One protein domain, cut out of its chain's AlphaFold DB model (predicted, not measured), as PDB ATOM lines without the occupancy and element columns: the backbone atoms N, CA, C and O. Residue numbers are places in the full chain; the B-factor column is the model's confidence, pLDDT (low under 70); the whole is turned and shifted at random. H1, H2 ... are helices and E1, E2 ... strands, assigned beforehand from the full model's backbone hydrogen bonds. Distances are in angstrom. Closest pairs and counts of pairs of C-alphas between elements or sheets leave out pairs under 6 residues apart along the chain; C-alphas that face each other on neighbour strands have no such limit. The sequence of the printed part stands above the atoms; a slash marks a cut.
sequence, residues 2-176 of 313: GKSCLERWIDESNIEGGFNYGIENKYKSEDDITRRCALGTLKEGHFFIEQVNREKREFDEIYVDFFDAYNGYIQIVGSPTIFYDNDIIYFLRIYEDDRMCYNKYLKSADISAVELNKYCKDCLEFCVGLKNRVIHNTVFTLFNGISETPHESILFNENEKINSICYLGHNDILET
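AT A GLANCE: This is residues 2 to 176 of the 313 residues of an uncharacterized protein of Strongyloides venezuelensis (UniProt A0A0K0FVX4). Two twisted sheets of four strands face each other as a sandwich, with the short helix H1 over the far face of the first sheet, H2 off that sheet and close to one end of H1, and a small hairpin of E9 and E10 whose strand E9 packs on E5 and E6 of the second. Two long links run beside the helices, and the loop of residues 23 to 29 sticks out. The printed part has 175 residues, with 87 of them, under half, in named elements: H1 and H2, then E1 to E10. The sheets E1 E2 E3 E4, E5 E6 E7 E8 and E9 E10 are antiparallel, in those orders, and the class is mostly strand. The whole is compact, with a radius of gyration of the C-alphas of 17.0 A and spans of 45 by 42 by 35 A.

HOW THE PARTS SIT: Start at H1, residues 5 to 12, which is close to but not clearly touching H2, residues 30 to 38: the C-alphas of Cys 5 and Ala 38, their closest, are 7.7 A apart. In both helices every O i to N i+4 pair is within hydrogen-bond range. Next come E1, residues 62 to 70, E2, 73 to 80, E3, 89 to 96, and E4, 99 to 107, a meander, each strand the antiparallel neighbour of the one before. Look at N 68 and O 75, 3.1 A, N 76 and O 93, 2.9 A, and N 92 and O 104, 2.8 A. H1 is on this sheet and only just over E3, with 3 C-alphas falling on it; H2 is not on it. A second meander holds E5, residues 111 to 116, E6, 123 to 130, E7, 134 to 143, and E8, 151 to 156; find N 115 and O 127, 3.0 A, N 126 and O 138, 3.0 A, and N 137 and O 153, 2.9 A. The two sheets form the sandwich, two sheets face to face, 10.1 A centre to centre where they face; Phe 66 and Val 114 have the closest C-alphas of E1 and E5, 6.8 A. E9, residues 165 to 167, and E10, 173 to 175, make a hairpin, with N 166 and O 174 at 3.0 A; the closest C-alphas of E5 and E9, those of Glu 115 and Ile 165, are 6.0 A apart.

IN THESE COORDINATES: Find C-alpha 5 at (142.690, 146.800, 163.154), where H1 begins; H2 is 12.2 A long. E1, 22.4 A, bends by 70 degrees at residue 65. E2, E3 and E4 measure 22.0, 23.2 and 23.7 A. E6 is 22.9 A and E7, the longest strand by residues, 28.9 A, starting at C-alpha 134 (171.022, 156.449, 157.932). E10 ends at C-alpha 175 (172.920, 145.953, 159.335).

THE WHOLE: The printed part has no cut, and its farthest C-alphas, Gly 2 and Glu 158, are 47.4 A apart. The long links are H1 to H2 and H2 to E1. Mean pLDDT of the printed part is 73.4; 67 residues are under 70, among them 2 to 60.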
ATOM      1  N   GLY A   2     133.383 144.555 167.260       50.78
ATOM      2  CA  GLY A   2     133.994 145.668 166.530       50.78
ATOM      3  C   GLY A   2     134.869 145.149 165.388       50.78
ATOM      4  O   GLY A   2     135.332 144.012 165.458       50.78
ATOM      5  N   LYS A   3     135.067 145.969 164.355       47.06
ATOM      6  CA  LYS A   3     135.994 145.686 163.252       47.06
ATOM      7  C   LYS A   3     137.434 145.586 163.774       47.06
ATOM      8  O   LYS A   3     137.800 146.359 164.672       47.06
ATOM      9  N   SER A   4     138.209 144.654 163.223       51.84
ATOM     10  CA  SER A   4     139.642 144.471 163.480       51.84
ATOM     11  C   SER A   4     140.469 145.674 163.010       51.84
ATOM     12  O   SER A   4     139.998 146.509 162.237       51.84
ATOM     13  N   CYS A   5     141.711 145.758 163.485       48.25
ATOM     14  CA  CYS A   5     142.690 146.800 163.154       48.25
ATOM     15  C   CYS A   5     142.844 146.986 161.648       48.25
ATOM     16  O   CYS A   5     142.778 148.096 161.129       48.25
ATOM     17  N   LEU A   6     143.017 145.857 160.959       51.53
ATOM     18  CA  LEU A   6     143.229 145.811 159.525       51.53
ATOM     19  C   LEU A   6     141.960 146.239 158.785       51.53
ATOM     20  O   LEU A   6     142.043 147.068 157.893       51.53
ATOM     21  N   GLU A   7     140.785 145.760 159.204       53.16
ATOM     22  CA  GLU A   7     139.503 146.159 158.606       53.16
ATOM     23  C   GLU A   7     139.230 147.658 158.756       53.16
ATOM     24  O   GLU A   7     138.760 148.283 157.813       53.16
ATOM     25  N   ARG A   8     139.555 148.267 159.905       58.56
ATOM     26  CA  ARG A   8     139.392 149.720 160.068       58.56
ATOM     27  C   ARG A   8     140.448 150.521 159.346       58.56
ATOM     28  O   ARG A   8     140.105 151.560 158.808       58.56
ATOM     29  N   TRP A   9     141.693 150.059 159.292       57.47
ATOM     30  CA  TRP A   9     142.694 150.703 158.446       57.47
ATOM     31  C   TRP A   9     142.267 150.670 156.974       57.47
ATOM     32  O   TRP A   9     142.382 151.682 156.287       57.47
ATOM     33  N   ILE A  10     141.709 149.548 156.511       57.31
ATOM     34  CA  ILE A  10     141.110 149.408 155.176       57.31
ATOM     35  C   ILE A  10     139.946 150.394 154.999       57.31
ATOM     36  O   ILE A  10     139.906 151.106 153.995       57.31
ATOM     37  N   ASP A  11     139.049 150.500 155.989       60.81
ATOM     38  CA  ASP A  11     137.926 151.448 155.963       60.81
ATOM     39  C   ASP A  11     138.388 152.919 155.950       60.81
ATOM     40  O   ASP A  11     137.868 153.729 155.188       60.81
ATOM     41  N   GLU A  12     139.350 153.286 156.803       53.47
ATOM     42  CA  GLU A  12     139.894 154.645 156.941       53.47
ATOM     43  C   GLU A  12     140.701 155.055 155.712       53.47
ATOM     44  O   GLU A  12     140.677 156.217 155.306       53.47
ATOM     45  N   SER A  13     141.387 154.093 155.100       51.34
ATOM     46  CA  SER A  13     142.140 154.301 153.867       51.34
ATOM     47  C   SER A  13     141.242 154.255 152.621       51.34
ATOM     48  O   SER A  13     141.735 154.504 151.525       51.34
ATOM     49  N   ASN A  14     139.935 153.964 152.770       52.44
ATOM     50  CA  ASN A  14     138.975 153.730 151.679       52.44
ATOM     51  C   ASN A  14     139.528 152.792 150.584       52.44
ATOM     52  O   ASN A  14     139.286 152.998 149.393       52.44
ATOM     53  N   ILE A  15     140.296 151.772 150.981       48.59
ATOM     54  CA  ILE A  15     140.897 150.811 150.052       48.59
ATOM     55  C   ILE A  15     139.850 149.734 149.758       48.59
ATOM     56  O   ILE A  15     139.700 148.781 150.513       48.59
ATOM     57  N   GLU A  16     139.120 149.856 148.651       40.81
ATOM     58  CA  GLU A  16     138.426 148.697 148.079       40.81
ATOM     59  C   GLU A  16     139.457 147.866 147.303       40.81
ATOM     60  O   GLU A  16     139.872 148.228 146.203       40.81
ATOM     61  N   GLY A  17     139.928 146.771 147.903       39.56
ATOM     62  CA  GLY A  17     140.900 145.869 147.287       39.56
ATOM     63  C   GLY A  17     140.718 144.439 147.782       39.56
ATOM     64  O   GLY A  17     140.684 144.192 148.983       39.56
ATOM     65  N   GLY A  18     140.591 143.492 146.851       38.62
ATOM     66  CA  GLY A  18     140.619 142.064 147.160       38.62
ATOM     67  C   GLY A  18     142.057 141.573 147.326       38.62
ATOM     68  O   GLY A  18     142.923 141.905 146.519       38.62
ATOM     69  N   PHE A  19     142.307 140.765 148.358       39.44
ATOM     70  CA  PHE A  19     143.608 140.137 148.596       39.44
ATOM     71  C   PHE A  19     143.864 139.028 147.572       39.44
ATOM     72  O   PHE A  19     143.109 138.054 147.512       39.44
ATOM     73  N   ASN A  20     144.941 139.137 146.792       32.22
ATOM     74  CA  ASN A  20     145.397 138.043 145.941       32.22
ATOM     75  C   ASN A  20     146.548 137.310 146.639       32.22
ATOM     76  O   ASN A  20     147.599 137.887 146.906       32.22
ATOM     77  N   TYR A  21     146.330 136.042 146.988       41.41
ATOM     78  CA  TYR A  21     147.335 135.215 147.654       41.41
ATOM     79  C   TYR A  21     148.074 134.381 146.611       41.41
ATOM     80  O   TYR A  21     147.547 133.395 146.097       41.41
ATOM     81  N   GLY A  22     149.319 134.751 146.322       34.59
ATOM     82  CA  GLY A  22     150.209 133.985 145.457       34.59
ATOM     83  C   GLY A  22     150.818 132.759 146.142       34.59
ATOM     84  O   GLY A  22     152.036 132.680 146.202       34.59
ATOM     85  N   ILE A  23     150.016 131.814 146.655       35.41
ATOM     86  CA  ILE A  23     150.450 130.428 146.926       35.41
ATOM     87  C   ILE A  23     149.267 129.480 146.679       35.41
ATOM     88  O   ILE A  23     148.276 129.483 147.410       35.41
ATOM     89  N   GLU A  24     149.385 128.626 145.660       38.94
ATOM     90  CA  GLU A  24     148.519 127.464 145.451       38.94
ATOM     91  C   GLU A  24     148.645 126.501 146.642       38.94
ATOM     92  O   GLU A  24     149.497 125.622 146.637       38.94
ATOM     93  N   ASN A  25     147.820 126.657 147.685       37.56
ATOM     94  CA  ASN A  25     147.357 125.546 148.526       37.56
ATOM     95  C   ASN A  25     146.222 125.965 149.485       37.56
ATOM     96  O   ASN A  25     146.426 126.699 150.444       37.56
ATOM     97  N   LYS A  26     145.031 125.398 149.235       40.97
ATOM     98  CA  LYS A  26     143.837 125.281 150.103       40.97
ATOM     99  C   LYS A  26     143.370 126.545 150.848       40.97
ATOM    100  O   LYS A  26     143.726 126.798 151.993       40.97
ATOM    101  N   TYR A  27     142.413 127.214 150.208       40.22
ATOM    102  CA  TYR A  27     141.534 128.263 150.727       40.22
ATOM    103  C   TYR A  27     141.139 128.117 152.211       40.22
ATOM    104  O   TYR A  27     140.416 127.192 152.595       40.22
ATOM    105  N   LYS A  28     141.537 129.108 153.013       46.50
ATOM    106  CA  LYS A  28     140.812 129.564 154.207       46.50
ATOM    107  C   LYS A  28     140.140 130.889 153.837       46.50
ATOM    108  O   LYS A  28     140.748 131.689 153.133       46.50
ATOM    109  N   SER A  29     138.884 131.090 154.236       57.59
ATOM    110  CA  SER A  29     138.159 132.333 153.948       57.59
ATOM    111  C   SER A  29     138.828 133.520 154.644       57.59
ATOM    112  O   SER A  29     139.390 133.357 155.727       57.59
ATOM    113  N   GLU A  30     138.729 134.704 154.043       48.16
ATOM    114  CA  GLU A  30     139.175 135.996 154.590       48.16
ATOM    115  C   GLU A  30     138.760 136.174 156.063       48.16
ATOM    116  O   GLU A  30     139.592 136.473 156.919       48.16
ATOM    117  N   ASP A  31     137.517 135.797 156.383       56.50
ATOM    118  CA  ASP A  31     136.982 135.774 157.746       56.50
ATOM    119  C   ASP A  31     137.816 134.951 158.743       56.50
ATOM    120  O   ASP A  31     137.900 135.323 159.908       56.50
ATOM    121  N   ASP A  32     138.429 133.828 158.347       57.78
ATOM    122  CA  ASP A  32     139.209 132.974 159.262       57.78
ATOM    123  C   ASP A  32     140.568 133.604 159.596       57.78
ATOM    124  O   ASP A  32     141.053 133.476 160.720       57.78
ATOM    125  N   ILE A  33     141.169 134.315 158.639       55.59
ATOM    126  CA  ILE A  33     142.450 135.006 158.823       55.59
ATOM    127  C   ILE A  33     142.240 136.249 159.684       55.59
ATOM    128  O   ILE A  33     142.880 136.379 160.729       55.59
ATOM    129  N   THR A  34     141.278 137.100 159.322       51.38
ATOM    130  CA  THR A  34     140.941 138.314 160.074       51.38
ATOM    131  C   THR A  34     140.497 137.985 161.496       51.38
ATOM    132  O   THR A  34     140.977 138.583 162.461       51.38
ATOM    133  N   ARG A  35     139.666 136.945 161.665       59.06
ATOM    134  CA  ARG A  35     139.266 136.445 162.985       59.06
ATOM    135  C   ARG A  35     140.455 135.932 163.789       59.06
ATOM    136  O   ARG A  35     140.516 136.180 164.988       59.06
ATOM    137  N   ARG A  36     141.398 135.209 163.186       59.72
ATOM    138  CA  ARG A  36     142.566 134.693 163.918       59.72
ATOM    139  C   ARG A  36     143.575 135.780 164.280       59.72
ATOM    140  O   ARG A  36     144.138 135.687 165.372       59.72
ATOM    141  N   CYS A  37     143.743 136.798 163.430       53.38
ATOM    142  CA  CYS A  37     144.471 138.030 163.749       53.38
ATOM    143  C   CYS A  37     143.828 138.746 164.940       53.38
ATOM    144  O   CYS A  37     144.486 138.947 165.956       53.38
ATOM    145  N   ALA A  38     142.523 139.026 164.871       49.06
ATOM    146  CA  ALA A  38     141.790 139.698 165.947       49.06
ATOM    147  C   ALA A  38     141.775 138.907 167.270       49.06
ATOM    148  O   ALA A  38     141.632 139.485 168.342       49.06
ATOM    149  N   LEU A  39     141.908 137.578 167.212       52.88
ATOM    150  CA  LEU A  39     141.947 136.712 168.393       52.88
ATOM    151  C   LEU A  39     143.367 136.461 168.931       52.88
ATOM    152  O   LEU A  39     143.503 135.707 169.892       52.88
ATOM    153  N   GLY A  40     144.423 137.002 168.307       46.31
ATOM    154  CA  GLY A  40     145.816 136.729 168.698       46.31
ATOM    155  C   GLY A  40     146.196 135.240 168.630       46.31
ATOM    156  O   GLY A  40     147.148 134.794 169.264       46.31
ATOM    157  N   THR A  41     145.417 134.441 167.890       51.75
ATOM    158  CA  THR A  41     145.596 132.979 167.769       51.75
ATOM    159  C   THR A  41     146.367 132.591 166.516       51.75
ATOM    160  O   THR A  41     146.711 131.418 166.342       51.75
ATOM    161  N   LEU A  42     146.640 133.560 165.645       59.97
ATOM    162  CA  LEU A  42     147.442 133.364 164.454       59.97
ATOM    163  C   LEU A  42     148.922 133.249 164.851       59.97
ATOM    164  O   LEU A  42     149.632 134.233 165.020       59.97
ATOM    165  N   LYS A  43     149.365 132.012 165.069       47.81
ATOM    166  CA  LYS A  43     150.769 131.672 165.295       47.81
ATOM    167  C   LYS A  43     151.408 131.339 163.951       47.81
ATOM    168  O   LYS A  43     151.392 130.172 163.597       47.81
ATOM    169  N   GLU A  44     151.862 132.344 163.207       47.50
ATOM    170  CA  GLU A  44     152.943 132.297 162.198       47.50
ATOM    171  C   GLU A  44     152.898 133.541 161.301       47.50
ATOM    172  O   GLU A  44     151.855 134.168 161.129       47.50
ATOM    173  N   GLY A  45     154.089 133.935 160.850       47.31
ATOM    174  CA  GLY A  45     154.422 135.254 160.334       47.31
ATOM    175  C   GLY A  45     154.153 135.476 158.850       47.31
ATOM    176  O   GLY A  45     154.006 134.541 158.070       47.31
ATOM    177  N   HIS A  46     154.212 136.766 158.516       39.22
ATOM    178  CA  HIS A  46     154.260 137.381 157.190       39.22
ATOM    179  C   HIS A  46     152.953 137.357 156.389       39.22
ATOM    180  O   HIS A  46     152.546 136.352 155.814       39.22
ATOM    181  N   PHE A  47     152.340 138.537 156.289       44.53
ATOM    182  CA  PHE A  47     151.369 138.856 155.252       44.53
ATOM    183  C   PHE A  47     152.053 139.731 154.203       44.53
ATOM    184  O   PHE A  47     152.688 140.722 154.555       44.53
ATOM    185  N   PHE A  48     151.884 139.385 152.929       38.22
ATOM    186  CA  PHE A  48     152.071 140.317 151.822       38.22
ATOM    187  C   PHE A  48     150.686 140.744 151.346       38.22
ATOM    188  O   PHE A  48     149.835 139.899 151.073       38.22
ATOM    189  N   ILE A  49     150.459 142.054 151.271       42.41
ATOM    190  CA  ILE A  49     149.260 142.632 150.664       42.41
ATOM    191  C   ILE A  49     149.653 143.035 149.242       42.41
ATOM    192  O   ILE A  49     150.278 144.071 149.039       42.41
ATOM    193  N   GLU A  50     149.329 142.200 148.256       36.91
ATOM    194  CA  GLU A  50     149.397 142.596 146.846       36.91
ATOM    195  C   GLU A  50     148.131 143.397 146.505       36.91
ATOM    196  O   GLU A  50     147.015 142.884 146.614       36.91
ATOM    197  N   GLN A  51     148.286 144.666 146.119       45.94
ATOM    198  CA  GLN A  51     147.169 145.496 145.661       45.94
ATOM    199  C   GLN A  51     146.805 145.162 144.206       45.94
ATOM    200  O   GLN A  51     147.612 145.356 143.297       45.94
ATOM    201  N   VAL A  52     145.548 144.768 143.963       37.19
ATOM    202  CA  VAL A  52     144.946 144.740 142.619       37.19
ATOM    203  C   VAL A  52     143.693 145.629 142.567       37.19
ATOM    204  O   VAL A  52     142.615 145.238 142.992       37.19
ATOM    205  N   ASN A  53     143.888 146.803 141.953       44.56
ATOM    206  CA  ASN A  53     142.972 147.688 141.205       44.56
ATOM    207  C   ASN A  53     141.685 148.311 141.810       44.56
ATOM    208  O   ASN A  53     140.657 147.661 141.937       44.56
ATOM    209  N   ARG A  54     141.733 149.661 141.800       49.34
ATOM    210  CA  ARG A  54     140.844 150.655 141.142       49.34
ATOM    211  C   ARG A  54     139.353 150.694 141.506       49.34
ATOM    212  O   ARG A  54     138.543 150.173 140.749       49.34
ATOM    213  N   GLU A  55     139.010 151.641 142.382       38.91
ATOM    214  CA  GLU A  55     138.002 152.667 142.066       38.91
ATOM    215  C   GLU A  55     138.450 154.059 142.548       38.91
ATOM    216  O   GLU A  55     138.892 154.253 143.676       38.91
ATOM    217  N   LYS A  56     138.365 155.042 141.644       44.75
ATOM    218  CA  LYS A  56     138.758 156.439 141.866       44.75
ATOM    219  C   LYS A  56     137.802 157.125 142.843       44.75
ATOM    220  O   LYS A  56     136.658 157.401 142.478       44.75
ATOM    221  N   ARG A  57     138.298 157.533 144.010       44.50
ATOM    222  CA  ARG A  57     137.762 158.675 144.773       44.50
ATOM    223  C   ARG A  57     138.910 159.610 145.152       44.50
ATOM    224  O   ARG A  57     140.053 159.183 145.171       44.50
ATOM    225  N   GLU A  58     138.586 160.881 145.381       54.31
ATOM    226  CA  GLU A  58     139.472 162.061 145.498       54.31
ATOM    227  C   GLU A  58     140.477 162.062 146.674       54.31
ATOM    228  O   GLU A  58     140.899 163.130 147.112       54.31
ATOM    229  N   PHE A  59     140.872 160.902 147.196       53.09
ATOM    230  CA  PHE A  59     141.934 160.794 148.193       53.09
ATOM    231  C   PHE A  59     143.216 160.294 147.539       53.09
ATOM    232  O   PHE A  59     143.185 159.417 146.677       53.09
ATOM    233  N   ASP A  60     144.332 160.885 147.957       66.31
ATOM    234  CA  ASP A  60     145.681 160.527 147.542       66.31
ATOM    235  C   ASP A  60     145.861 159.011 147.678       66.31
ATOM    236  O   ASP A  60     145.804 158.471 148.782       66.31
ATOM    237  N   GLU A  61     146.039 158.320 146.553       79.25
ATOM    238  CA  GLU A  61     146.331 156.886 146.529       79.25
ATOM    239  C   GLU A  61     147.536 156.620 147.464       79.25
ATOM    240  O   GLU A  61     148.559 157.304 147.375       79.25
ATOM    241  N   ILE A  62     147.412 155.683 148.406       84.69
ATOM    242  CA  ILE A  62     148.484 155.323 149.347       84.69
ATOM    243  C   ILE A  62     149.138 154.024 148.876       84.69
ATOM    244  O   ILE A  62     148.474 152.988 148.788       84.69
ATOM    245  N   TYR A  63     150.449 154.068 148.646       87.88
ATOM    246  CA  TYR A  63     151.272 152.884 148.425       87.88
ATOM    247  C   TYR A  63     151.854 152.412 149.749       87.88
ATOM    248  O   TYR A  63     152.418 153.209 150.496       87.88
ATOM    249  N   VAL A  64     151.707 151.122 150.047       90.75
ATOM    250  CA  VAL A  64     152.374 150.478 151.184       90.75
ATOM    251  C   VAL A  64     153.632 149.801 150.660       90.75
ATOM    252  O   VAL A  64     153.546 148.882 149.851       90.75
ATOM    253  N   ASP A  65     154.785 150.264 151.129       89.25
ATOM    254  CA  ASP A  65     156.096 149.763 150.725       89.25
ATOM    255  C   ASP A  65     156.577 148.647 151.662       89.25
ATOM    256  O   ASP A  65     157.125 147.642 151.215       89.25
ATOM    257  N   PHE A  66     156.346 148.809 152.970       90.31
ATOM    258  CA  PHE A  66     156.727 147.827 153.984       90.31
ATOM    259  C   PHE A  66     155.632 147.664 155.035       90.31
ATOM    260  O   PHE A  66     154.924 148.610 155.389       90.31
ATOM    261  N   PHE A  67     155.531 146.450 155.566       92.00
ATOM    262  CA  PHE A  67     154.606 146.091 156.630       92.00
ATOM    263  C   PHE A  67     155.244 145.038 157.534       92.00
ATOM    264  O   PHE A  67     155.840 144.081 157.040       92.00
ATOM    265  N   ASP A  68     155.071 145.180 158.845       89.88
ATOM    266  CA  ASP A  68     155.381 144.129 159.815       89.88
ATOM    267  C   ASP A  68     154.417 144.218 161.010       89.88
ATOM    268  O   ASP A  68     153.770 145.243 161.238       89.88
ATOM    269  N   ALA A  69     154.284 143.131 161.765       88.75
ATOM    270  CA  ALA A  69     153.409 143.074 162.927       88.75
ATOM    271  C   ALA A  69     154.047 142.282 164.069       88.75
ATOM    272  O   ALA A  69     154.612 141.203 163.874       88.75
ATOM    273  N   TYR A  70     153.919 142.801 165.289       89.44
ATOM    274  CA  TYR A  70     154.451 142.161 166.485       89.44
ATOM    275  C   TYR A  70     153.694 142.601 167.739       89.44
ATOM    276  O   TYR A  70     153.422 143.779 167.929       89.44
ATOM    277  N   ASN A  71     153.365 141.637 168.605       88.12
ATOM    278  CA  ASN A  71     152.746 141.863 169.918       88.12
ATOM    279  C   ASN A  71     151.498 142.777 169.905       88.12
ATOM    280  O   ASN A  71     151.339 143.622 170.777       88.12
ATOM    281  N   GLY A  72     150.624 142.626 168.903       88.19
ATOM    282  CA  GLY A  72     149.416 143.454 168.751       88.19
ATOM    283  C   GLY A  72     149.641 144.795 168.042       88.19
ATOM    284  O   GLY A  72     148.670 145.480 167.730       88.19
ATOM    285  N   TYR A  73     150.892 145.132 167.721       91.38
ATOM    286  CA  TYR A  73     151.240 146.309 166.939       91.38
ATOM    287  C   TYR A  73     151.383 145.973 165.459       91.38
ATOM    288  O   TYR A  73     151.892 144.912 165.087       91.38
ATOM    289  N   ILE A  74     150.964 146.913 164.620       92.94
ATOM    290  CA  ILE A  74     151.107 146.878 163.168       92.94
ATOM    291  C   ILE A  74     151.946 148.080 162.748       92.94
ATOM    292  O   ILE A  74     151.560 149.217 163.009       92.94
ATOM    293  N   GLN A  75     153.064 147.833 162.071       94.19
ATOM    294  CA  GLN A  75     153.898 148.855 161.453       94.19
ATOM    295  C   GLN A  75     153.606 148.911 159.954       94.19
ATOM    296  O   GLN A  75     153.671 147.898 159.263       94.19
ATOM    297  N   ILE A  76     153.305 150.107 159.451       94.44
ATOM    298  CA  ILE A  76     153.080 150.371 158.028       94.44
ATOM    299  C   ILE A  76     154.012 151.492 157.600       94.44
ATOM    300  O   ILE A  76     154.015 152.573 158.194       94.44
ATOM    301  N   VAL A  77     154.759 151.242 156.533       93.88
ATOM    302  CA  VAL A  77     155.551 152.249 155.842       93.88
ATOM    303  C   VAL A  77     155.072 152.352 154.409       93.88
ATOM    304  O   VAL A  77     154.866 151.341 153.743       93.88
ATOM    305  N   GLY A  78     154.894 153.578 153.939       93.12
ATOM    306  CA  GLY A  78     154.375 153.821 152.605       93.12
ATOM    307  C   GLY A  78     154.617 155.236 152.115       93.12
ATOM    308  O   GLY A  78     155.226 156.051 152.810       93.12
ATOM    309  N   SER A  79     154.090 155.549 150.938       90.88
ATOM    310  CA  SER A  79     154.144 156.879 150.333       90.88
ATOM    311  C   SER A  79     152.793 157.252 149.700       90.88
ATOM    312  O   SER A  79     152.077 156.380 149.200       90.88
ATOM    313  N   PRO A  80     152.376 158.530 149.756       86.81
ATOM    314  CA  PRO A  80     151.229 159.004 149.001       86.81
ATOM    315  C   PRO A  80     151.607 159.150 147.521       86.81
ATOM    316  O   PRO A  80     152.746 159.454 147.174       86.81
ATOM    317  N   THR A  81     150.625 159.000 146.640       77.00
ATOM    318  CA  THR A  81     150.808 159.117 145.181       77.00
ATOM    319  C   THR A  81     151.020 160.557 144.733       77.00
ATOM    320  O   THR A  81     151.558 160.806 143.654       77.00
ATOM    321  N   ILE A  82     150.589 161.528 145.544       72.06
ATOM    322  CA  ILE A  82     150.726 162.942 145.210       72.06
ATOM    323  C   ILE A  82     152.098 163.445 145.651       72.06
ATOM    324  O   ILE A  82     152.367 163.667 146.832       72.06
ATOM    325  N   PHE A  83     152.957 163.655 144.658       69.44
ATOM    326  CA  PHE A  83     154.246 164.312 144.817       69.44
ATOM    327  C   PHE A  83     154.035 165.825 144.915       69.44
ATOM    328  O   PHE A  83     153.626 166.470 143.947       69.44
ATOM    329  N   TYR A  84     154.340 166.402 146.073       66.50
ATOM    330  CA  TYR A  84     154.528 167.844 146.202       66.50
ATOM    331  C   TYR A  84     156.008 168.141 145.921       66.50
ATOM    332  O   TYR A  84     156.883 167.598 146.587       66.50
ATOM    333  N   ASP A  85     156.298 168.963 144.910       74.81
ATOM    334  CA  ASP A  85     157.650 169.475 144.619       74.81
ATOM    335  C   ASP A  85     158.755 168.423 144.347       74.81
ATOM    336  O   ASP A  85     159.917 168.647 144.668       74.81
ATOM    337  N   ASN A  86     158.428 167.299 143.691       78.69
ATOM    338  CA  ASN A  86     159.344 166.180 143.367       78.69
ATOM    339  C   ASN A  86     159.935 165.419 144.570       78.69
ATOM    340  O   ASN A  86     160.660 164.446 144.358       78.69
ATOM    341  N   ASP A  87     159.615 165.802 145.805       84.50
ATOM    342  CA  ASP A  87     160.066 165.083 146.990       84.50
ATOM    343  C   ASP A  87     159.076 163.965 147.335       84.50
ATOM    344  O   ASP A  87     157.896 164.203 147.607       84.50
ATOM    345  N   ILE A  88     159.563 162.720 147.352       86.19
ATOM    346  CA  ILE A  88     158.795 161.589 147.877       86.19
ATOM    347  C   ILE A  88     158.790 161.703 149.402       86.19
ATOM    348  O   ILE A  88     159.840 161.684 150.053       86.19
ATOM    349  N   ILE A  89     157.598 161.849 149.977       89.38
ATOM    350  CA  ILE A  89     157.407 161.840 151.426       89.38
ATOM    351  C   ILE A  89     156.941 160.448 151.809       89.38
ATOM    352  O   ILE A  89     155.835 160.044 151.462       89.38
ATOM    353  N   TYR A  90     157.757 159.736 152.572       92.62
ATOM    354  CA  TYR A  90     157.320 158.485 153.166       92.62
ATOM    355  C   TYR A  90     156.608 158.761 154.487       92.62
ATOM    356  O   TYR A  90     156.958 159.692 155.220       92.62
ATOM    357  N   PHE A  91     155.616 157.948 154.819       93.06
ATOM    358  CA  PHE A  91     155.045 157.889 156.154       93.06
ATOM    359  C   PHE A  91     155.420 156.568 156.813       93.06
ATOM    360  O   PHE A  91     155.534 155.531 156.167       93.06
ATOM    361  N   LEU A  92     155.570 156.628 158.126       94.50
ATOM    362  CA  LEU A  92     155.697 155.494 159.015       94.50
ATOM    363  C   LEU A  92     154.606 155.625 160.069       94.50
ATOM    364  O   LEU A  92     154.569 156.605 160.816       94.50
ATOM    365  N   ARG A  93     153.717 154.642 160.116       95.06
ATOM    366  CA  ARG A  93     152.618 154.587 161.074       95.06
ATOM    367  C   ARG A  93     152.677 153.303 161.864       95.06
ATOM    368  O   ARG A  93     153.013 152.251 161.325       95.06
ATOM    369  N   ILE A  94     152.323 153.412 163.136       94.25
ATOM    370  CA  ILE A  94     152.154 152.261 164.011       94.25
ATOM    371  C   ILE A  94     150.770 152.314 164.611       94.25
ATOM    372  O   ILE A  94     150.330 153.358 165.103       94.25
ATOM    373  N   TYR A  95     150.110 151.171 164.549       91.62
ATOM    374  CA  TYR A  95     148.783 150.956 165.076       91.62
ATOM    375  C   TYR A  95     148.848 149.939 166.208       91.62
ATOM    376  O   TYR A  95     149.515 148.916 166.082       91.62
ATOM    377  N   GLU A  96     148.139 150.228 167.289       91.31
ATOM    378  CA  GLU A  96     147.786 149.297 168.354       91.31
ATOM    379  C   GLU A  96     146.269 149.173 168.330       91.31
ATOM    380  O   GLU A  96     145.560 150.171 168.484       91.31
ATOM    381  N   ASP A  97     145.752 147.973 168.090       88.00
ATOM    382  CA  ASP A  97     144.329 147.788 167.822       88.00
ATOM    383  C   ASP A  97     143.819 148.732 166.703       88.00
ATOM    384  O   ASP A  97     144.281 148.690 165.564       88.00
ATOM    385  N   ASP A  98     142.856 149.593 167.018       81.25
ATOM    386  CA  ASP A  98     142.258 150.595 166.137       81.25
ATOM    387  C   ASP A  98     142.875 151.992 166.300       81.25
ATOM    388  O   ASP A  98     142.347 152.969 165.769       81.25
ATOM    389  N   ARG A  99     143.961 152.119 167.066       86.00
ATOM    390  CA  ARG A  99     144.550 153.408 167.429       86.00
ATOM    391  C   ARG A  99     145.911 153.563 166.788       86.00
ATOM    392  O   ARG A  99     146.830 152.794 167.047       86.00
ATOM    393  N   MET A 100     146.068 154.623 166.004       91.56
ATOM    394  CA  MET A 100     147.382 155.054 165.545       91.56
ATOM    395  C   MET A 100     148.157 155.638 166.733       91.56
ATOM    396  O   MET A 100     147.860 156.741 167.192       91.56
ATOM    397  N   CYS A 101     149.134 154.893 167.245       91.44
ATOM    398  CA  CYS A 101     149.952 155.301 168.387       91.44
ATOM    399  C   CYS A 101     151.221 156.054 167.963       91.44
ATOM    400  O   CYS A 101     151.823 156.757 168.774       91.44
ATOM    401  N   TYR A 102     151.610 155.953 166.690       93.75
ATOM    402  CA  TYR A 102     152.714 156.718 166.123       93.75
ATOM    403  C   TYR A 102     152.479 157.061 164.661       93.75
ATOM    404  O   TYR A 102     151.956 156.255 163.892       93.75
ATOM    405  N   ASN A 103     152.911 158.259 164.282       93.81
ATOM    406  CA  ASN A 103     152.924 158.720 162.906       93.81
ATOM    407  C   ASN A 103     154.126 159.635 162.699       93.81
ATOM    408  O   ASN A 103     154.255 160.659 163.376       93.81
ATOM    409  N   LYS A 104     154.975 159.288 161.740       93.75
ATOM    410  CA  LYS A 104     156.124 160.094 161.352       93.75
ATOM    411  C   LYS A 104     156.217 160.190 159.845       93.75
ATOM    412  O   LYS A 104     156.116 159.194 159.139       93.75
ATOM    413  N   TYR A 105     156.464 161.402 159.370       92.44
ATOM    414  CA  TYR A 105     156.785 161.659 157.975       92.44
ATOM    415  C   TYR A 105     158.299 161.720 157.816       92.44
ATOM    416  O   TYR A 105     158.978 162.485 158.504       92.44
ATOM    417  N   LEU A 106     158.822 160.907 156.909       90.38
ATOM    418  CA  LEU A 106     160.233 160.818 156.575       90.38
ATOM    419  C   LEU A 106     160.437 161.557 155.252       90.38
ATOM    420  O   LEU A 106     159.973 161.129 154.195       90.38
ATOM    421  N   LYS A 107     161.080 162.727 155.333       86.31
ATOM    422  CA  LYS A 107     161.390 163.555 154.164       86.31
ATOM    423  C   LYS A 107     162.712 163.111 153.541       86.31
ATOM    424  O   LYS A 107     163.704 162.980 154.251       86.31
ATOM    425  N   SER A 108     162.738 163.033 152.209       66.06
ATOM    426  CA  SER A 108     163.959 163.158 151.396       66.06
ATOM    427  C   SER A 108     164.941 161.973 151.410       66.06
ATOM    428  O   SER A 108     166.053 162.080 150.897       66.06
ATOM    429  N   ALA A 109     164.547 160.808 151.922       73.31
ATOM    430  CA  ALA A 109     165.335 159.600 151.713       73.31
ATOM    431  C   ALA A 109     164.423 158.404 151.481       73.31
ATOM    432  O   ALA A 109     163.606 158.065 152.335       73.31
ATOM    433  N   ASP A 110     164.595 157.770 150.324       87.31
ATOM    434  CA  ASP A 110     163.911 156.526 150.016       87.31
ATOM    435  C   ASP A 110     164.211 155.505 151.108       87.31
ATOM    436  O   ASP A 110     165.376 155.220 151.419       87.31
ATOM    437  N   ILE A 111     163.150 154.954 151.679       91.94
ATOM    438  CA  ILE A 111     163.262 153.882 152.655       91.94
ATOM    439  C   ILE A 111     163.713 152.629 151.915       91.94
ATOM    440  O   ILE A 111     163.195 152.287 150.850       91.94
ATOM    441  N   SER A 112     164.732 151.970 152.449       91.56
ATOM    442  CA  SER A 112     165.317 150.773 151.852       91.56
ATOM    443  C   SER A 112     165.125 149.524 152.700       91.56
ATOM    444  O   SER A 112     165.147 148.433 152.141       91.56
ATOM    445  N   ALA A 113     164.913 149.675 154.008       91.31
ATOM    446  CA  ALA A 113     164.632 148.574 154.918       91.31
ATOM    447  C   ALA A 113     163.814 149.056 156.121       91.31
ATOM    448  O   ALA A 113     163.935 150.206 156.544       91.31
ATOM    449  N   VAL A 114     163.013 148.166 156.694       92.38
ATOM    450  CA  VAL A 114     162.222 148.401 157.907       92.38
ATOM    451  C   VAL A 114     162.228 147.109 158.716       92.38
ATOM    452  O   VAL A 114     162.113 146.044 158.120       92.38
ATOM    453  N   GLU A 115     162.372 147.196 160.039       92.38
ATOM    454  CA  GLU A 115     162.341 146.022 160.923       92.38
ATOM    455  C   GLU A 115     161.776 146.376 162.309       92.38
ATOM    456  O   GLU A 115     162.202 147.368 162.913       92.38
ATOM    457  N   LEU A 116     160.875 145.540 162.841       93.19
ATOM    458  CA  LEU A 116     160.426 145.568 164.242       93.19
ATOM    459  C   LEU A 116     161.310 144.678 165.129       93.19
ATOM    460  O   LEU A 116     161.568 143.518 164.809       93.19
ATOM    461  N   ASN A 117     161.695 145.168 166.307       91.88
ATOM    462  CA  ASN A 117     162.382 144.369 167.316       91.88
ATOM    463  C   ASN A 117     161.414 143.389 167.990       91.88
ATOM    464  O   ASN A 117     160.679 143.733 168.918       91.88
ATOM    465  N   LYS A 118     161.478 142.126 167.567       88.50
ATOM    466  CA  LYS A 118     160.665 141.024 168.108       88.50
ATOM    467  C   LYS A 118     161.216 140.431 169.411       88.50
ATOM    468  O   LYS A 118     160.638 139.485 169.942       88.50
ATOM    469  N   TYR A 119     162.331 140.949 169.927       86.38
ATOM    470  CA  TYR A 119     162.909 140.511 171.197       86.38
ATOM    471  C   TYR A 119     162.381 141.326 172.373       86.38
ATOM    472  O   TYR A 119     162.265 140.772 173.466       86.38
ATOM    473  N   CYS A 120     162.020 142.601 172.184       87.12
ATOM    474  CA  CYS A 120     161.493 143.418 173.275       87.12
ATOM    475  C   CYS A 120     160.078 142.970 173.680       87.12
ATOM    476  O   CYS A 120     159.205 142.771 172.838       87.12
ATOM    477  N   LYS A 121     159.858 142.760 174.983       85.75
ATOM    478  CA  LYS A 121     158.538 142.400 175.540       85.75
ATOM    479  C   LYS A 121     157.819 143.594 176.157       85.75
ATOM    480  O   LYS A 121     156.597 143.661 176.097       85.75
ATOM    481  N   ASP A 122     158.597 144.516 176.714       89.06
ATOM    482  CA  ASP A 122     158.103 145.645 177.508       89.06
ATOM    483  C   ASP A 122     158.162 146.971 176.724       89.06
ATOM    484  O   ASP A 122     157.822 148.038 177.235       89.06
ATOM    485  N   CYS A 123     158.616 146.908 175.472       91.00
ATOM    486  CA  CYS A 123     158.759 148.045 174.583       91.00
ATOM    487  C   CYS A 123     158.462 147.643 173.139       91.00
ATOM    488  O   CYS A 123     158.580 146.471 172.772       91.00
ATOM    489  N   LEU A 124     158.098 148.627 172.323       92.94
ATOM    490  CA  LEU A 124     158.061 148.491 170.875       92.94
ATOM    491  C   LEU A 124     159.268 149.235 170.308       92.94
ATOM    492  O   LEU A 124     159.355 150.452 170.412       92.94
ATOM    493  N   GLU A 125     160.210 148.512 169.726       94.81
ATOM    494  CA  GLU A 125     161.384 149.097 169.081       94.81
ATOM    495  C   GLU A 125     161.368 148.746 167.594       94.81
ATOM    496  O   GLU A 125     160.955 147.650 167.218       94.81
ATOM    497  N   PHE A 126     161.767 149.678 166.736       94.88
ATOM    498  CA  PHE A 126     161.908 149.435 165.303       94.88
ATOM    499  C   PHE A 126     162.947 150.341 164.674       94.88
ATOM    500  O   PHE A 126     163.227 151.449 165.133       94.88
ATOM    501  N   CYS A 127     163.449 149.870 163.540       94.94
ATOM    502  CA  CYS A 127     164.396 150.589 162.719       94.94
ATOM    503  C   CYS A 127     163.837 150.849 161.325       94.94
ATOM    504  O   CYS A 127     163.136 150.017 160.749       94.94
ATOM    505  N   VAL A 128     164.212 151.998 160.766       93.81
ATOM    506  CA  VAL A 128     164.020 152.331 159.355       93.81
ATOM    507  C   VAL A 128     165.369 152.673 158.744       93.81
ATOM    508  O   VAL A 128     166.013 153.639 159.149       93.81
ATOM    509  N   GLY A 129     165.785 151.874 157.769       92.44
ATOM    510  CA  GLY A 129     166.976 152.091 156.963       92.44
ATOM    511  C   GLY A 129     166.661 152.953 155.754       92.44
ATOM    512  O   GLY A 129     165.712 152.687 155.015       92.44
ATOM    513  N   LEU A 130     167.469 153.984 155.552       92.00
ATOM    514  CA  LEU A 130     167.340 154.939 154.462       92.00
ATOM    515  C   LEU A 130     168.433 154.718 153.408       92.00
ATOM    516  O   LEU A 130     169.568 154.352 153.722       92.00
ATOM    517  N   LYS A 131     168.151 155.036 152.138       89.50
ATOM    518  CA  LYS A 131     169.152 154.941 151.053       89.50
ATOM    519  C   LYS A 131     170.407 155.785 151.285       89.50
ATOM    520  O   LYS A 131     171.462 155.466 150.741       89.50
ATOM    521  N   ASN A 132     170.312 156.839 152.093       88.94
ATOM    522  CA  ASN A 132     171.443 157.680 152.487       88.94
ATOM    523  C   ASN A 132     172.292 157.074 153.621       88.94
ATOM    524  O   ASN A 132     173.116 157.789 154.187       88.94
ATOM    525  N   ARG A 133     172.119 155.777 153.923       88.88
ATOM    526  CA  ARG A 133     172.894 155.016 154.918       88.88
ATOM    527  C   ARG A 133     172.601 155.418 156.363       88.88
ATOM    528  O   ARG A 133     173.367 155.109 157.269       88.88
ATOM    529  N   VAL A 134     171.493 156.114 156.591       89.19
ATOM    530  CA  VAL A 134     171.022 156.449 157.932       89.19
ATOM    531  C   VAL A 134     170.024 155.392 158.389       89.19
ATOM    532  O   VAL A 134     169.101 155.046 157.651       89.19
ATOM    533  N   ILE A 135     170.184 154.908 159.617       92.06
ATOM    534  CA  ILE A 135     169.186 154.094 160.305       92.06
ATOM    535  C   ILE A 135     168.532 154.966 161.373       92.06
ATOM    536  O   ILE A 135     169.191 155.470 162.284       92.06
ATOM    537  N   HIS A 136     167.219 155.139 161.269       93.25
ATOM    538  CA  HIS A 136     166.409 155.717 162.332       93.25
ATOM    539  C   HIS A 136     165.938 154.597 163.251       93.25
ATOM    540  O   HIS A 136     165.079 153.815 162.847       93.25
ATOM    541  N   ASN A 137     166.463 154.543 164.472       94.44
ATOM    542  CA  ASN A 137     165.966 153.646 165.509       94.44
ATOM    543  C   ASN A 137     164.995 154.395 166.426       94.44
ATOM    544  O   ASN A 137     165.296 155.500 166.886       94.44
ATOM    545  N   THR A 138     163.838 153.803 166.697       94.75
ATOM    546  CA  THR A 138     162.824 154.384 167.581       94.75
ATOM    547  C   THR A 138     162.363 153.352 168.595       94.75
ATOM    548  O   THR A 138     161.973 152.249 168.223       94.75
ATOM    549  N   VAL A 139     162.351 153.746 169.869       93.69
ATOM    550  CA  VAL A 139     161.936 152.905 170.996       93.69
ATOM    551  C   VAL A 139     160.731 153.529 171.703       93.69
ATOM    552  O   VAL A 139     160.751 154.704 172.070       93.69
ATOM    553  N   PHE A 140     159.695 152.724 171.922       90.19
ATOM    554  CA  PHE A 140     158.484 153.046 172.672       90.19
ATOM    555  C   PHE A 140     158.481 152.261 173.969       90.19
ATOM    556  O   PHE A 140     158.262 151.049 173.962       90.19
ATOM    557  N   THR A 141     158.663 152.942 175.090       89.25
ATOM    558  CA  THR A 141     158.425 152.322 176.392       89.25
ATOM    559  C   THR A 141     156.922 152.246 176.637       89.25
ATOM    560  O   THR A 141     156.217 153.256 176.551       89.25
ATOM    561  N   LEU A 142     156.427 151.050 176.952       83.25
ATOM    562  CA  LEU A 142     155.031 150.828 177.313       83.25
ATOM    563  C   LEU A 142     154.934 150.752 178.839       83.25
ATOM    564  O   LEU A 142     155.286 149.739 179.439       83.25
ATOM    565  N   PHE A 143     154.443 151.808 179.491       79.50
ATOM    566  CA  PHE A 143     154.249 151.803 180.944       79.50
ATOM    567  C   PHE A 143     152.756 151.767 181.281       79.50
ATOM    568  O   PHE A 143     152.025 152.722 181.033       79.50
ATOM    569  N   ASN A 144     152.281 150.651 181.847       84.00
ATOM    570  CA  ASN A 144     150.863 150.431 182.183       84.00
ATOM    571  C   ASN A 144     149.890 150.656 181.003       84.00
ATOM    572  O   ASN A 144     148.785 151.164 181.197       84.00
ATOM    573  N   GLY A 145     150.302 150.306 179.780       76.38
ATOM    574  CA  GLY A 145     149.503 150.526 178.567       76.38
ATOM    575  C   GLY A 145     149.411 151.992 178.129       76.38
ATOM    576  O   GLY A 145     148.605 152.324 177.265       76.38
ATOM    577  N   ILE A 146     150.211 152.883 178.723       80.44
ATOM    578  CA  ILE A 146     150.382 154.260 178.266       80.44
ATOM    579  C   ILE A 146     151.716 154.330 177.521       80.44
ATOM    580  O   ILE A 146     152.767 154.008 178.077       80.44
ATOM    581  N   SER A 147     151.649 154.738 176.256       80.25
ATOM    582  CA  SER A 147     152.822 154.982 175.419       80.25
ATOM    583  C   SER A 147     153.525 156.261 175.874       80.25
ATOM    584  O   SER A 147     152.903 157.329 175.935       80.25
ATOM    585  N   GLU A 148     154.806 156.160 176.218       89.44
ATOM    586  CA  GLU A 148     155.639 157.331 176.491       89.44
ATOM    587  C   GLU A 148     156.032 158.061 175.196       89.44
ATOM    588  O   GLU A 148     155.748 157.624 174.080       89.44
ATOM    589  N   THR A 149     156.686 159.220 175.336       90.69
ATOM    590  CA  THR A 149     157.263 159.898 174.168       90.69
ATOM    591  C   THR A 149     158.339 158.994 173.558       90.69
ATOM    592  O   THR A 149     159.241 158.589 174.294       90.69
ATOM    593  N   PRO A 150     158.278 158.684 172.251       93.25
ATOM    594  CA  PRO A 150     159.238 157.785 171.626       93.25
ATOM    595  C   PRO A 150     160.659 158.326 171.760       93.25
ATOM    596  O   PRO A 150     160.907 159.508 171.506       93.25
ATOM    597  N   HIS A 151     161.597 157.461 172.138       94.12
ATOM    598  CA  HIS A 151     163.011 157.796 172.125       94.12
ATOM    599  C   HIS A 151     163.582 157.490 170.743       94.12
ATOM    600  O   HIS A 151     163.657 156.334 170.326       94.12
ATOM    601  N   GLU A 152     163.987 158.536 170.030       94.50
ATOM    602  CA  GLU A 152     164.538 158.428 168.685       94.50
ATOM    603  C   GLU A 152     166.058 158.564 168.713       94.50
ATOM    604  O   GLU A 152     166.612 159.479 169.323       94.50
ATOM    605  N   SER A 153     166.735 157.666 168.009       92.25
ATOM    606  CA  SER A 153     168.175 157.721 167.794       92.25
ATOM    607  C   SER A 153     168.503 157.543 166.316       92.25
ATOM    608  O   SER A 153     167.743 156.954 165.544       92.25
ATOM    609  N   ILE A 154     169.628 158.124 165.911       89.69
ATOM    610  CA  ILE A 154     170.118 158.080 164.538       89.69
ATOM    611  C   ILE A 154     171.437 157.324 164.560       89.69
ATOM    612  O   ILE A 154     172.366 157.722 165.265       89.69
ATOM    613  N   LEU A 155     171.508 156.251 163.784       86.25
ATOM    614  CA  LEU A 155     172.725 155.486 163.557       86.25
ATOM    615  C   LEU A 155     173.186 155.744 162.121       86.25
ATOM    616  O   LEU A 155     172.372 155.839 161.199       86.25
ATOM    617  N   PHE A 156     174.493 155.880 161.935       83.25
ATOM    618  CA  PHE A 156     175.093 156.068 160.620       83.25
ATOM    619  C   PHE A 156     175.787 154.783 160.213       83.25
ATOM    620  O   PHE A 156     176.658 154.296 160.932       83.25
ATOM    621  N   ASN A 157     175.425 154.265 159.047       76.56
ATOM    622  CA  ASN A 157     176.202 153.236 158.396       76.56
ATOM    623  C   ASN A 157     177.263 153.879 157.504       76.56
ATOM    624  O   ASN A 157     176.957 154.610 156.559       76.56
ATOM    625  N   GLU A 158     178.527 153.588 157.786       71.50
ATOM    626  CA  GLU A 158     179.643 154.054 156.961       71.50
ATOM    627  C   GLU A 158     179.699 153.334 155.595       71.50
ATOM    628  O   GLU A 158     180.316 153.835 154.648       71.50
ATOM    629  N   ASN A 159     179.019 152.187 155.465       69.25
ATOM    630  CA  ASN A 159     179.051 151.315 154.290       69.25
ATOM    631  C   ASN A 159     178.040 151.707 153.200       69.25
ATOM    632  O   ASN A 159     177.684 152.868 153.047       69.25
ATOM    633  N   GLU A 160     177.684 150.759 152.332       75.75
ATOM    634  CA  GLU A 160     176.783 150.952 151.196       75.75
ATOM    635  C   GLU A 160     175.320 151.172 151.628       75.75
ATOM    636  O   GLU A 160     175.000 151.405 152.789       75.75
ATOM    637  N   LYS A 161     174.404 151.173 150.658       81.94
ATOM    638  CA  LYS A 161     172.962 151.259 150.901       81.94
ATOM    639  C   LYS A 161     172.513 150.141 151.860       81.94
ATOM    640  O   LYS A 161     172.821 148.978 151.622       81.94
ATOM    641  N   ILE A 162     171.700 150.494 152.856       85.50
ATOM    642  CA  ILE A 162     171.094 149.541 153.795       85.50
ATOM    643  C   ILE A 162     170.065 148.694 153.042       85.50
ATOM    644  O   ILE A 162     169.036 149.220 152.617       85.50
ATOM    645  N   ASN A 163     170.325 147.403 152.852       83.19
ATOM    646  CA  ASN A 163     169.397 146.512 152.140       83.19
ATOM    647  C   ASN A 163     168.463 145.742 153.083       83.19
ATOM    648  O   ASN A 163     167.345 145.419 152.697       83.19
ATOM    649  N   SER A 164     168.906 145.469 154.309       82.44
ATOM    650  CA  SER A 164     168.101 144.824 155.347       82.44
ATOM    651  C   SER A 164     168.626 145.168 156.738       82.44
ATOM    652  O   SER A 164     169.797 145.514 156.910       82.44
ATOM    653  N   ILE A 165     167.734 145.088 157.723       86.94
ATOM    654  CA  ILE A 165     168.003 145.339 159.140       86.94
ATOM    655  C   ILE A 165     167.483 144.140 159.924       86.94
ATOM    656  O   ILE A 165     166.454 143.576 159.563       86.94
ATOM    657  N   CYS A 166     168.179 143.749 160.987       85.06
ATOM    658  CA  CYS A 166     167.691 142.738 161.916       85.06
ATOM    659  C   CYS A 166     168.138 143.043 163.338       85.06
ATOM    660  O   CYS A 166     169.230 143.563 163.566       85.06
ATOM    661  N   TYR A 167     167.297 142.672 164.295       83.75
ATOM    662  CA  TYR A 167     167.659 142.670 165.704       83.75
ATOM    663  C   TYR A 167     168.285 141.330 166.085       83.75
ATOM    664  O   TYR A 167     167.771 140.269 165.733       83.75
ATOM    665  N   LEU A 168     169.373 141.370 166.851       76.50
ATOM    666  CA  LEU A 168     169.988 140.169 167.433       76.50
ATOM    667  C   LEU A 168     169.603 139.945 168.897       76.50
ATOM    668  O   LEU A 168     169.904 138.901 169.474       76.50
ATOM    669  N   GLY A 169     168.943 140.927 169.504       79.00
ATOM    670  CA  GLY A 169     168.565 140.909 170.905       79.00
ATOM    671  C   GLY A 169     167.921 142.224 171.329       79.00
ATOM    672  O   GLY A 169     167.367 142.958 170.515       79.00
ATOM    673  N   HIS A 170     167.992 142.520 172.626       76.25
ATOM    674  CA  HIS A 170     167.294 143.666 173.208       76.25
ATOM    675  C   HIS A 170     167.867 145.041 172.843       76.25
ATOM    676  O   HIS A 170     167.152 146.002 173.057       76.25
ATOM    677  N   ASN A 171     169.100 145.150 172.330       71.56
ATOM    678  CA  ASN A 171     169.712 146.447 171.986       71.56
ATOM    679  C   ASN A 171     170.680 146.390 170.789       71.56
ATOM    680  O   ASN A 171     171.339 147.382 170.484       71.56
ATOM    681  N   ASP A 172     170.797 145.238 170.125       75.38
ATOM    682  CA  ASP A 172     171.805 145.030 169.088       75.38
ATOM    683  C   ASP A 172     171.121 145.016 167.720       75.38
ATOM    684  O   ASP A 172     170.457 144.042 167.347       75.38
ATOM    685  N   ILE A 173     171.266 146.128 166.997       69.94
ATOM    686  CA  ILE A 173     170.827 146.280 165.610       69.94
ATOM    687  C   ILE A 173     171.980 145.864 164.708       69.94
ATOM    688  O   ILE A 173     173.057 146.458 164.760       69.94
ATOM    689  N   LEU A 174     171.740 144.874 163.851       65.75
ATOM    690  CA  LEU A 174     172.649 144.533 162.770       65.75
ATOM    691  C   LEU A 174     172.141 145.084 161.451       65.75
ATOM    692  O   LEU A 174     171.035 144.776 161.002       65.75
ATOM    693  N   GLU A 175     173.020 145.807 160.772       64.50
ATOM    694  CA  GLU A 175     172.920 145.953 159.335       64.50
ATOM    695  C   GLU A 175     173.577 144.754 158.679       64.50
ATOM    696  O   GLU A 175     174.755 144.467 158.885       64.50
ATOM    697  N   THR A 176     172.797 144.027 157.900       61.72
ATOM    698  CA  THR A 176     173.253 142.772 157.327       61.72
ATOM    699  C   THR A 176     172.571 142.584 155.999       61.72
ATOM    700  O   THR A 176     171.365 142.759 155.911       61.72
TER     701      THR A 176